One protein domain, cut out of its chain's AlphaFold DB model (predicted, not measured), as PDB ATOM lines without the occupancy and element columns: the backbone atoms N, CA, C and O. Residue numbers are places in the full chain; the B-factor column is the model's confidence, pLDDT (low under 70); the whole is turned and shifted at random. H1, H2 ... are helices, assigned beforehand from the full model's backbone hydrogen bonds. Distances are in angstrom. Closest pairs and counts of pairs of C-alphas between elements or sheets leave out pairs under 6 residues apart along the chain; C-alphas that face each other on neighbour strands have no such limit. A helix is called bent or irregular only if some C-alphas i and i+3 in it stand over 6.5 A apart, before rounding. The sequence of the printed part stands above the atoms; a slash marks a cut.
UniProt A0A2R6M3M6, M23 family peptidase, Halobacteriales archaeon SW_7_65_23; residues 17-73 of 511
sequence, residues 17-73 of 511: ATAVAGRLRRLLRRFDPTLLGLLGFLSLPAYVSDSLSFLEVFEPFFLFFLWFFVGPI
ATOM      1  N   ALA A  17       2.671  24.431 -59.340       61.31
ATOM      2  CA  ALA A  17       3.079  23.753 -58.113       61.31
ATOM      3  C   ALA A  17       2.036  23.942 -56.998       61.31
ATOM      4  O   ALA A  17       1.575  22.946 -56.440       61.31
ATOM      5  N   THR A  18       1.579  25.180 -56.781       64.25
ATOM      6  CA  THR A  18       0.501  25.547 -55.844       64.25
ATOM      7  C   THR A  18      -0.782  24.764 -56.147       64.25
ATOM      8  O   THR A  18      -1.333  24.078 -55.288       64.25
ATOM      9  N   ALA A  19      -1.186  24.716 -57.421       67.69
ATOM     10  CA  ALA A  19      -2.379  23.989 -57.859       67.69
ATOM     11  C   ALA A  19      -2.271  22.453 -57.733       67.69
ATOM     12  O   ALA A  19      -3.288  21.751 -57.765       67.69
ATOM     13  N   VAL A  20      -1.058  21.894 -57.664       72.44
ATOM     14  CA  VAL A  20      -0.833  20.461 -57.404       72.44
ATOM     15  C   VAL A  20      -0.832  20.186 -55.903       72.44
ATOM     16  O   VAL A  20      -1.449  19.207 -55.486       72.44
ATOM     17  N   ALA A  21      -0.202  21.051 -55.104       69.69
ATOM     18  CA  ALA A  21      -0.196  20.952 -53.649       69.69
ATOM     19  C   ALA A  21      -1.624  21.010 -53.082       69.69
ATOM     20  O   ALA A  21      -2.025  20.068 -52.402       69.69
ATOM     21  N   GLY A  22      -2.429  22.011 -53.461       68.38
ATOM     22  CA  GLY A  22      -3.828  22.123 -53.018       68.38
ATOM     23  C   GLY A  22      -4.691  20.924 -53.434       68.38
ATOM     24  O   GLY A  22      -5.432  20.361 -52.632       68.38
ATOM     25  N   ARG A  23      -4.523  20.419 -54.668       72.56
ATOM     26  CA  ARG A  23      -5.215  19.191 -55.113       72.56
ATOM     27  C   ARG A  23      -4.824  17.958 -54.301       72.56
ATOM     28  O   ARG A  23      -5.685  17.125 -54.023       72.56
ATOM     29  N   LEU A  24      -3.546  17.820 -53.951       73.12
ATOM     30  CA  LEU A  24      -3.071  16.698 -53.150       73.12
ATOM     31  C   LEU A  24      -3.573  16.794 -51.704       73.12
ATOM     32  O   LEU A  24      -4.020  15.780 -51.176       73.12
ATOM     33  N   ARG A  25      -3.570  17.992 -51.101       74.25
ATOM     34  CA  ARG A  25      -4.131  18.240 -49.760       74.25
ATOM     35  C   ARG A  25      -5.610  17.838 -49.697       74.25
ATOM     36  O   ARG A  25      -5.959  16.982 -48.887       74.25
ATOM     37  N   ARG A  26      -6.440  18.307 -50.638       71.06
ATOM     38  CA  ARG A  26      -7.861  17.901 -50.748       71.06
ATOM     39  C   ARG A  26      -8.047  16.392 -50.907       71.06
ATOM     40  O   ARG A  26      -8.898  15.779 -50.266       71.06
ATOM     41  N   LEU A  27      -7.227  15.749 -51.740       73.44
ATOM     42  CA  LEU A  27      -7.303  14.299 -51.932       73.44
ATOM     43  C   LEU A  27      -6.966  13.523 -50.646       73.44
ATOM     44  O   LEU A  27      -7.644  12.543 -50.337       73.44
ATOM     45  N   LEU A  28      -5.958  13.972 -49.891       71.06
ATOM     46  CA  LEU A  28      -5.570  13.375 -48.610       71.06
ATOM     47  C   LEU A  28      -6.618  13.594 -47.506       71.06
ATOM     48  O   LEU A  28      -6.778  12.714 -46.664       71.06
ATOM     49  N   ARG A  29      -7.359  14.713 -47.512       68.12
ATOM     50  CA  ARG A  29      -8.474  14.944 -46.571       68.12
ATOM     51  C   ARG A  29      -9.702  14.088 -46.897       68.12
ATOM     52  O   ARG A  29     -10.337  13.536 -45.998       68.12
ATOM     53  N   ARG A  30     -10.015  13.894 -48.183       71.06
ATOM     54  CA  ARG A  30     -11.144  13.044 -48.620       71.06
ATOM     55  C   ARG A  30     -10.918  11.560 -48.339       71.06
ATOM     56  O   ARG A  30     -11.856  10.848 -47.960       71.06
ATOM     57  N   PHE A  31      -9.687  11.088 -48.524       73.88
ATOM     58  CA  PHE A  31      -9.309   9.697 -48.310       73.88
ATOM     59  C   PHE A  31      -8.385   9.565 -47.100       73.88
ATOM     60  O   PHE A  31      -7.183   9.750 -47.232       73.88
ATOM     61  N   ASP A  32      -8.941   9.180 -45.950       74.06
ATOM     62  CA  ASP A  32      -8.156   8.827 -44.763       74.06
ATOM     63  C   ASP A  32      -7.629   7.382 -44.891       74.06
ATOM     64  O   ASP A  32      -8.403   6.426 -44.730       74.06
ATOM     65  N   PRO A  33      -6.322   7.178 -45.155       83.31
ATOM     66  CA  PRO A  33      -5.724   5.856 -45.268       83.31
ATOM     67  C   PRO A  33      -5.820   5.044 -43.975       83.31
ATOM     68  O   PRO A  33      -5.733   3.822 -44.042       83.31
ATOM     69  N   THR A  34      -6.054   5.671 -42.816       82.81
ATOM     70  CA  THR A  34      -6.229   4.981 -41.526       82.81
ATOM     71  C   THR A  34      -7.339   3.929 -41.591       82.81
ATOM     72  O   THR A  34      -7.222   2.872 -40.972       82.81
ATOM     73  N   LEU A  35      -8.379   4.151 -42.407       82.19
ATOM     74  CA  LEU A  35      -9.461   3.181 -42.616       82.19
ATOM     75  C   LEU A  35      -8.981   1.881 -43.271       82.19
ATOM     76  O   LEU A  35      -9.529   0.817 -42.983       82.19
ATOM     77  N   LEU A  36      -7.928   1.928 -44.094       88.94
ATOM     78  CA  LEU A  36      -7.294   0.718 -44.624       88.94
ATOM     79  C   LEU A  36      -6.675  -0.116 -43.499       88.94
ATOM     80  O   LEU A  36      -6.646  -1.338 -43.604       88.94
ATOM     81  N   GLY A  37      -6.280   0.514 -42.388       88.25
ATOM     82  CA  GLY A  37      -5.821  -0.164 -41.178       88.25
ATOM     83  C   GLY A  37      -6.803  -1.203 -40.648       88.25
ATOM     84  O   GLY A  37      -6.383  -2.250 -40.154       88.25
ATOM     85  N   LEU A  38      -8.111  -0.983 -40.833       87.69
ATOM     86  CA  LEU A  38      -9.151  -1.925 -40.410       87.69
ATOM     87  C   LEU A  38      -9.053  -3.279 -41.121       87.69
ATOM     88  O   LEU A  38      -9.410  -4.300 -40.536       87.69
ATOM     89  N   LEU A  39      -8.527  -3.318 -42.349       92.56
ATOM     90  CA  LEU A  39      -8.296  -4.574 -43.064       92.56
ATOM     91  C   LEU A  39      -7.254  -5.444 -42.357       92.56
ATOM     92  O   LEU A  39      -7.332  -6.663 -42.464       92.56
ATOM     93  N   GLY A  40      -6.352  -4.849 -41.566       92.19
ATOM     94  CA  GLY A  40      -5.381  -5.577 -40.749       92.19
ATOM     95  C   GLY A  40      -6.033  -6.572 -39.792       92.19
ATOM     96  O   GLY A  40      -5.522  -7.670 -39.609       92.19
ATOM     97  N   PHE A  41      -7.226  -6.268 -39.266       90.81
ATOM     98  CA  PHE A  41      -7.953  -7.189 -38.383       90.81
ATOM     99  C   PHE A  41      -8.337  -8.513 -39.057       90.81
ATOM    100  O   PHE A  41      -8.540  -9.508 -38.359       90.81
ATOM    101  N   LEU A  42      -8.395  -8.564 -40.392       93.69
ATOM    102  CA  LEU A  42      -8.621  -9.808 -41.125       93.69
ATOM    103  C   LEU A  42      -7.474 -10.809 -40.940       93.69
ATOM    104  O   LEU A  42      -7.708 -11.993 -41.157       93.69
ATOM    105  N   SER A  43      -6.282 -10.382 -40.501       95.19
ATOM    106  CA  SER A  43      -5.171 -11.291 -40.195       95.19
ATOM    107  C   SER A  43      -5.328 -12.015 -38.854       95.19
ATOM    108  O   SER A  43      -4.722 -13.065 -38.664       95.19
ATOM    109  N   LEU A  44      -6.170 -11.528 -37.930       90.44
ATOM    110  CA  LEU A  44      -6.284 -12.098 -36.579       90.44
ATOM    111  C   LEU A  44      -6.586 -13.610 -36.541       90.44
ATOM    112  O   LEU A  44      -5.964 -14.308 -35.737       90.44
ATOM    113  N   PRO A  45      -7.484 -14.163 -37.383       93.69
ATOM    114  CA  PRO A  45      -7.747 -15.600 -37.395       93.69
ATOM    115  C   PRO A  45      -6.535 -16.458 -37.793       93.69
ATOM    116  O   PRO A  45      -6.480 -17.622 -37.393       93.69
ATOM    117  N   ALA A  46      -5.560 -15.907 -38.528       92.69
ATOM    118  CA  ALA A  46      -4.338 -16.624 -38.903       92.69
ATOM    119  C   ALA A  46      -3.520 -17.052 -37.675       92.69
ATOM    120  O   ALA A  46      -3.000 -18.162 -37.638       92.69
ATOM    121  N   TYR A  47      -3.497 -16.232 -36.617       88.50
ATOM    122  CA  TYR A  47      -2.784 -16.540 -35.369       88.50
ATOM    123  C   TYR A  47      -3.487 -17.589 -34.497       88.50
ATOM    124  O   TYR A  47      -2.930 -18.043 -33.498       88.50
ATOM    125  N   VAL A  48      -4.724 -17.958 -34.844       89.00
ATOM    126  CA  VAL A  48      -5.513 -18.967 -34.126       89.00
ATOM    127  C   VAL A  48      -5.472 -20.317 -34.848       89.00
ATOM    128  O   VAL A  48      -5.619 -21.359 -34.209       89.00
ATOM    129  N   SER A  49      -5.280 -20.329 -36.173       91.56
ATOM    130  CA  SER A  49      -5.255 -21.558 -36.966       91.56
ATOM    131  C   SER A  49      -4.362 -21.455 -38.200       91.56
ATOM    132  O   SER A  49      -4.613 -20.638 -39.083       91.56
ATOM    133  N   ASP A  50      -3.444 -22.414 -38.348       92.50
ATOM    134  CA  ASP A  50      -2.563 -22.554 -39.519       92.50
ATOM    135  C   ASP A  50      -3.326 -22.630 -40.855       92.50
ATOM    136  O   ASP A  50      -2.832 -22.195 -41.897       92.50
ATOM    137  N   SER A  51      -4.560 -23.153 -40.838       94.00
ATOM    138  CA  SER A  51      -5.427 -23.237 -42.024       94.00
ATOM    139  C   SER A  51      -5.855 -21.870 -42.574       94.00
ATOM    140  O   SER A  51      -6.263 -21.772 -43.731       94.00
ATOM    141  N   LEU A  52      -5.732 -20.818 -41.761       95.06
ATOM    142  CA  LEU A  52      -6.066 -19.434 -42.086       95.06
ATOM    143  C   LEU A  52      -4.822 -18.556 -42.291       95.06
ATOM    144  O   LEU A  52      -4.962 -17.347 -42.446       95.06
ATOM    145  N   SER A  53      -3.621 -19.143 -42.355       93.88
ATOM    146  CA  SER A  53      -2.348 -18.428 -42.580       93.88
ATOM    147  C   SER A  53      -2.338 -17.547 -43.836       93.88
ATOM    148  O   SER A  53      -1.672 -16.520 -43.869       93.88
ATOM    149  N   PHE A  54      -3.144 -17.862 -44.858       95.19
ATOM    150  CA  PHE A  54      -3.289 -17.002 -46.040       95.19
ATOM    151  C   PHE A  54      -3.810 -15.587 -45.714       95.19
ATOM    152  O   PHE A  54      -3.630 -14.678 -46.523       95.19
ATOM    153  N   LEU A  55      -4.446 -15.386 -44.553       96.25
ATOM    154  CA  LEU A  55      -4.911 -14.081 -44.082       96.25
ATOM    155  C   LEU A  55      -3.782 -13.192 -43.528       96.25
ATOM    156  O   LEU A  55      -3.996 -11.993 -43.365       96.25
ATOM    157  N   GLU A  56      -2.571 -13.716 -43.308       95.38
ATOM    158  CA  GLU A  56      -1.392 -12.911 -42.929       95.38
ATOM    159  C   GLU A  56      -1.066 -11.827 -43.965       95.38
ATOM    160  O   GLU A  56      -0.496 -10.793 -43.628       95.38
ATOM    161  N   VAL A  57      -1.509 -11.991 -45.219       96.38
ATOM    162  CA  VAL A  57      -1.399 -10.961 -46.267       96.38
ATOM    163  C   VAL A  57      -2.017  -9.617 -45.857       96.38
ATOM    164  O   VAL A  57      -1.638  -8.576 -46.393       96.38
ATOM    165  N   PHE A  58      -2.953  -9.623 -44.903       96.62
ATOM    166  CA  PHE A  58      -3.572  -8.415 -44.372       96.62
ATOM    167  C   PHE A  58      -2.755  -7.748 -43.255       96.62
ATOM    168  O   PHE A  58      -2.997  -6.584 -42.964       96.62
ATOM    169  N   GLU A  59      -1.755  -8.399 -42.657       94.94
ATOM    170  CA  GLU A  59      -0.965  -7.837 -41.548       94.94
ATOM    171  C   GLU A  59      -0.305  -6.477 -41.865       94.94
ATOM    172  O   GLU A  59      -0.420  -5.564 -41.042       94.94
ATOM    173  N   PRO A  60       0.292  -6.247 -43.057       96.31
ATOM    174  CA  PRO A  60       0.856  -4.943 -43.402       96.31
ATOM    175  C   PRO A  60      -0.165  -3.804 -43.367       96.31
ATOM    176  O   PRO A  60       0.234  -2.646 -43.244       96.31
ATOM    177  N   PHE A  61      -1.471  -4.095 -43.442       94.94
ATOM    178  CA  PHE A  61      -2.486  -3.053 -43.361       94.94
ATOM    179  C   PHE A  61      -2.478  -2.348 -42.001       94.94
ATOM    180  O   PHE A  61      -2.762  -1.156 -41.964       94.94
ATOM    181  N   PHE A  62      -2.035  -2.987 -40.910       91.56
ATOM    182  CA  PHE A  62      -1.866  -2.299 -39.623       91.56
ATOM    183  C   PHE A  62      -0.918  -1.090 -39.701       91.56
ATOM    184  O   PHE A  62      -1.075  -0.147 -38.926       91.56
ATOM    185  N   LEU A  63       0.017  -1.056 -40.660       92.06
ATOM    186  CA  LEU A  63       0.895   0.100 -40.873       92.06
ATOM    187  C   LEU A  63       0.126   1.353 -41.302       92.06
ATOM    188  O   LEU A  63       0.598   2.457 -41.047       92.06
ATOM    189  N   PHE A  64      -1.066   1.221 -41.889       90.12
ATOM    190  CA  PHE A  64      -1.899   2.377 -42.215       90.12
ATOM    191  C   PHE A  64      -2.408   3.115 -40.972       90.12
ATOM    192  O   PHE A  64      -2.666   4.310 -41.066       90.12
ATOM    193  N   PHE A  65      -2.450   2.489 -39.786       85.44
ATOM    194  CA  PHE A  65      -2.712   3.226 -38.541       85.44
ATOM    195  C   PHE A  65      -1.600   4.227 -38.197       85.44
ATOM    196  O   PHE A  65      -1.848   5.188 -37.472       85.44
ATOM    197  N   LEU A  66      -0.391   4.067 -38.754       85.56
ATOM    198  CA  LEU A  66       0.670   5.068 -38.617       85.56
ATOM    199  C   LEU A  66       0.343   6.366 -39.361       85.56
ATOM    200  O   LEU A  66       0.959   7.392 -39.068       85.56
ATOM    201  N   TRP A  67      -0.632   6.355 -40.279       84.75
ATOM    202  CA  TRP A  67      -1.101   7.569 -40.943       84.75
ATOM    203  C   TRP A  67      -1.574   8.628 -39.946       84.75
ATOM    204  O   TRP A  67      -1.319   9.803 -40.173       84.75
ATOM    205  N   PHE A  68      -2.119   8.227 -38.794       77.50
ATOM    206  CA  PHE A  68      -2.458   9.144 -37.701       77.50
ATOM    207  C   PHE A  68      -1.286  10.063 -37.303       77.50
ATOM    208  O   PHE A  68      -1.480  11.227 -36.970       77.50
ATOM    209  N   PHE A  69      -0.052   9.560 -37.381       78.69
ATOM    210  CA  PHE A  69       1.154  10.332 -37.086       78.69
ATOM    211  C   PHE A  69       1.729  11.010 -38.332       78.69
ATOM    212  O   PHE A  69       2.285  12.102 -38.243       78.69
ATOM    213  N   VAL A  70       1.622  10.374 -39.497       82.50
ATOM    214  CA  VAL A  70       2.259  10.849 -40.734       82.50
ATOM    215  C   VAL A  70       1.430  11.921 -41.443       82.50
ATOM    216  O   VAL A  70       2.000  12.897 -41.923       82.50
ATOM    217  N   GLY A  71       0.108  11.771 -41.488       80.50
ATOM    218  CA  GLY A  71      -0.816  12.639 -42.217       80.50
ATOM    219  C   GLY A  71      -0.651  14.124 -41.885       80.50
ATOM    220  O   GLY A  71      -0.397  14.900 -42.806       80.50
ATOM    221  N   PRO A  72      -0.675  14.535 -40.603       77.88
ATOM    222  CA  PRO A  72      -0.520  15.950 -40.271       77.88
ATOM    223  C   PRO A  72       0.887  16.495 -40.581       77.88
ATOM    224  O   PRO A  72       1.033  17.667 -40.914       77.88
ATOM    225  N   ILE A  73       1.938  15.657 -40.552       79.75
ATOM    226  CA  ILE A  73       3.285  16.062 -41.007       79.75
ATOM    227  C   ILE A  73       3.272  16.326 -42.517       79.75
ATOM    228  O   ILE A  73       3.874  17.298 -42.975       79.75
TER     229      ILE A  73
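Overview. This is residues 17 to 73 of the 511 residues of the protein "M23 family peptidase" of Halobacteriales archaeon SW_7_65_23 (UniProt A0A2R6M3M6). Look first for a long helical hairpin, H2 and H3 side by side and running opposite ways, with a third helix, H1, before it as an arm beyond the hairpin's open end. Residues 17 to 24 of H1 stick out free, and the last part of H3 turns at a kink of 42 degrees near residue 67. The printed part has 57 residues with three named helices, in the order H1, H2, H3, and no named strand; its class is all helix. It is only just extended, close to loose, with a radius of gyration of the C-alphas of 15.6 A, and its outline is a rod spanning 51 by 17 by 15 A.

Arrangement. Start at H1, residues 17 to 30, which touches no helix. A tight link, residues 31 and 32, leads to H2, residues 33 to 47, and H1 and H2 are apart. A second tight link, residues 48 and 49, leads to H3, residues 50 to 73. H1 and H3 are only just apart, with their closest C-alphas 8.0 A from each other. H2 and H3 touch, with 48 pairs of C-alphas within 8 A; look for the closest, those of Ala 46 and Ser 53, 4.6 A apart. They form a helical hairpin, at a shallow tilt of 26 degrees, running opposite ways. On the backbone, O i to N i+4 pairs are within hydrogen-bond range in 9 of 10 cases in H1, 0 of 11 in H2 and 2 of 20 in H3, while O i to N i+3 pairs are within range in 11 of 12 cases in H2 and 16 of 21 in H3.

Along the chain. Find C-alpha 17 at (3.079, 23.753, -58.113); from there H1 runs 20.2 A to C-alpha 30. H2 begins at C-alpha 33, at (-5.724, 5.856, -45.268), and runs 24.7 A to C-alpha 47; it is only just irregular, with C-alphas 42 and 45 at 6.9 A. H3, the longest helix by residues, runs 39.1 A from C-alpha 50 to C-alpha 73 at (3.285, 16.062, -41.007); it is irregular, with C-alphas 51 and 54 at 7.7 A.

Size, cuts and confidence. The two C-alphas farthest apart are those of Thr 18 and Ser 49, at 51.1 A, while the C-alphas of Ala 17 and Ile 73 are 18.8 A apart. Without residues 17 to 24, the body of 49 residues spans 42 by 16 by 11 A. The printed part has no cut and no long link. Read the B-factor column for the model's confidence: the mean pLDDT of the printed part is 84.2, and residues 17 to 19, 21 to 22 and 29 are under 70.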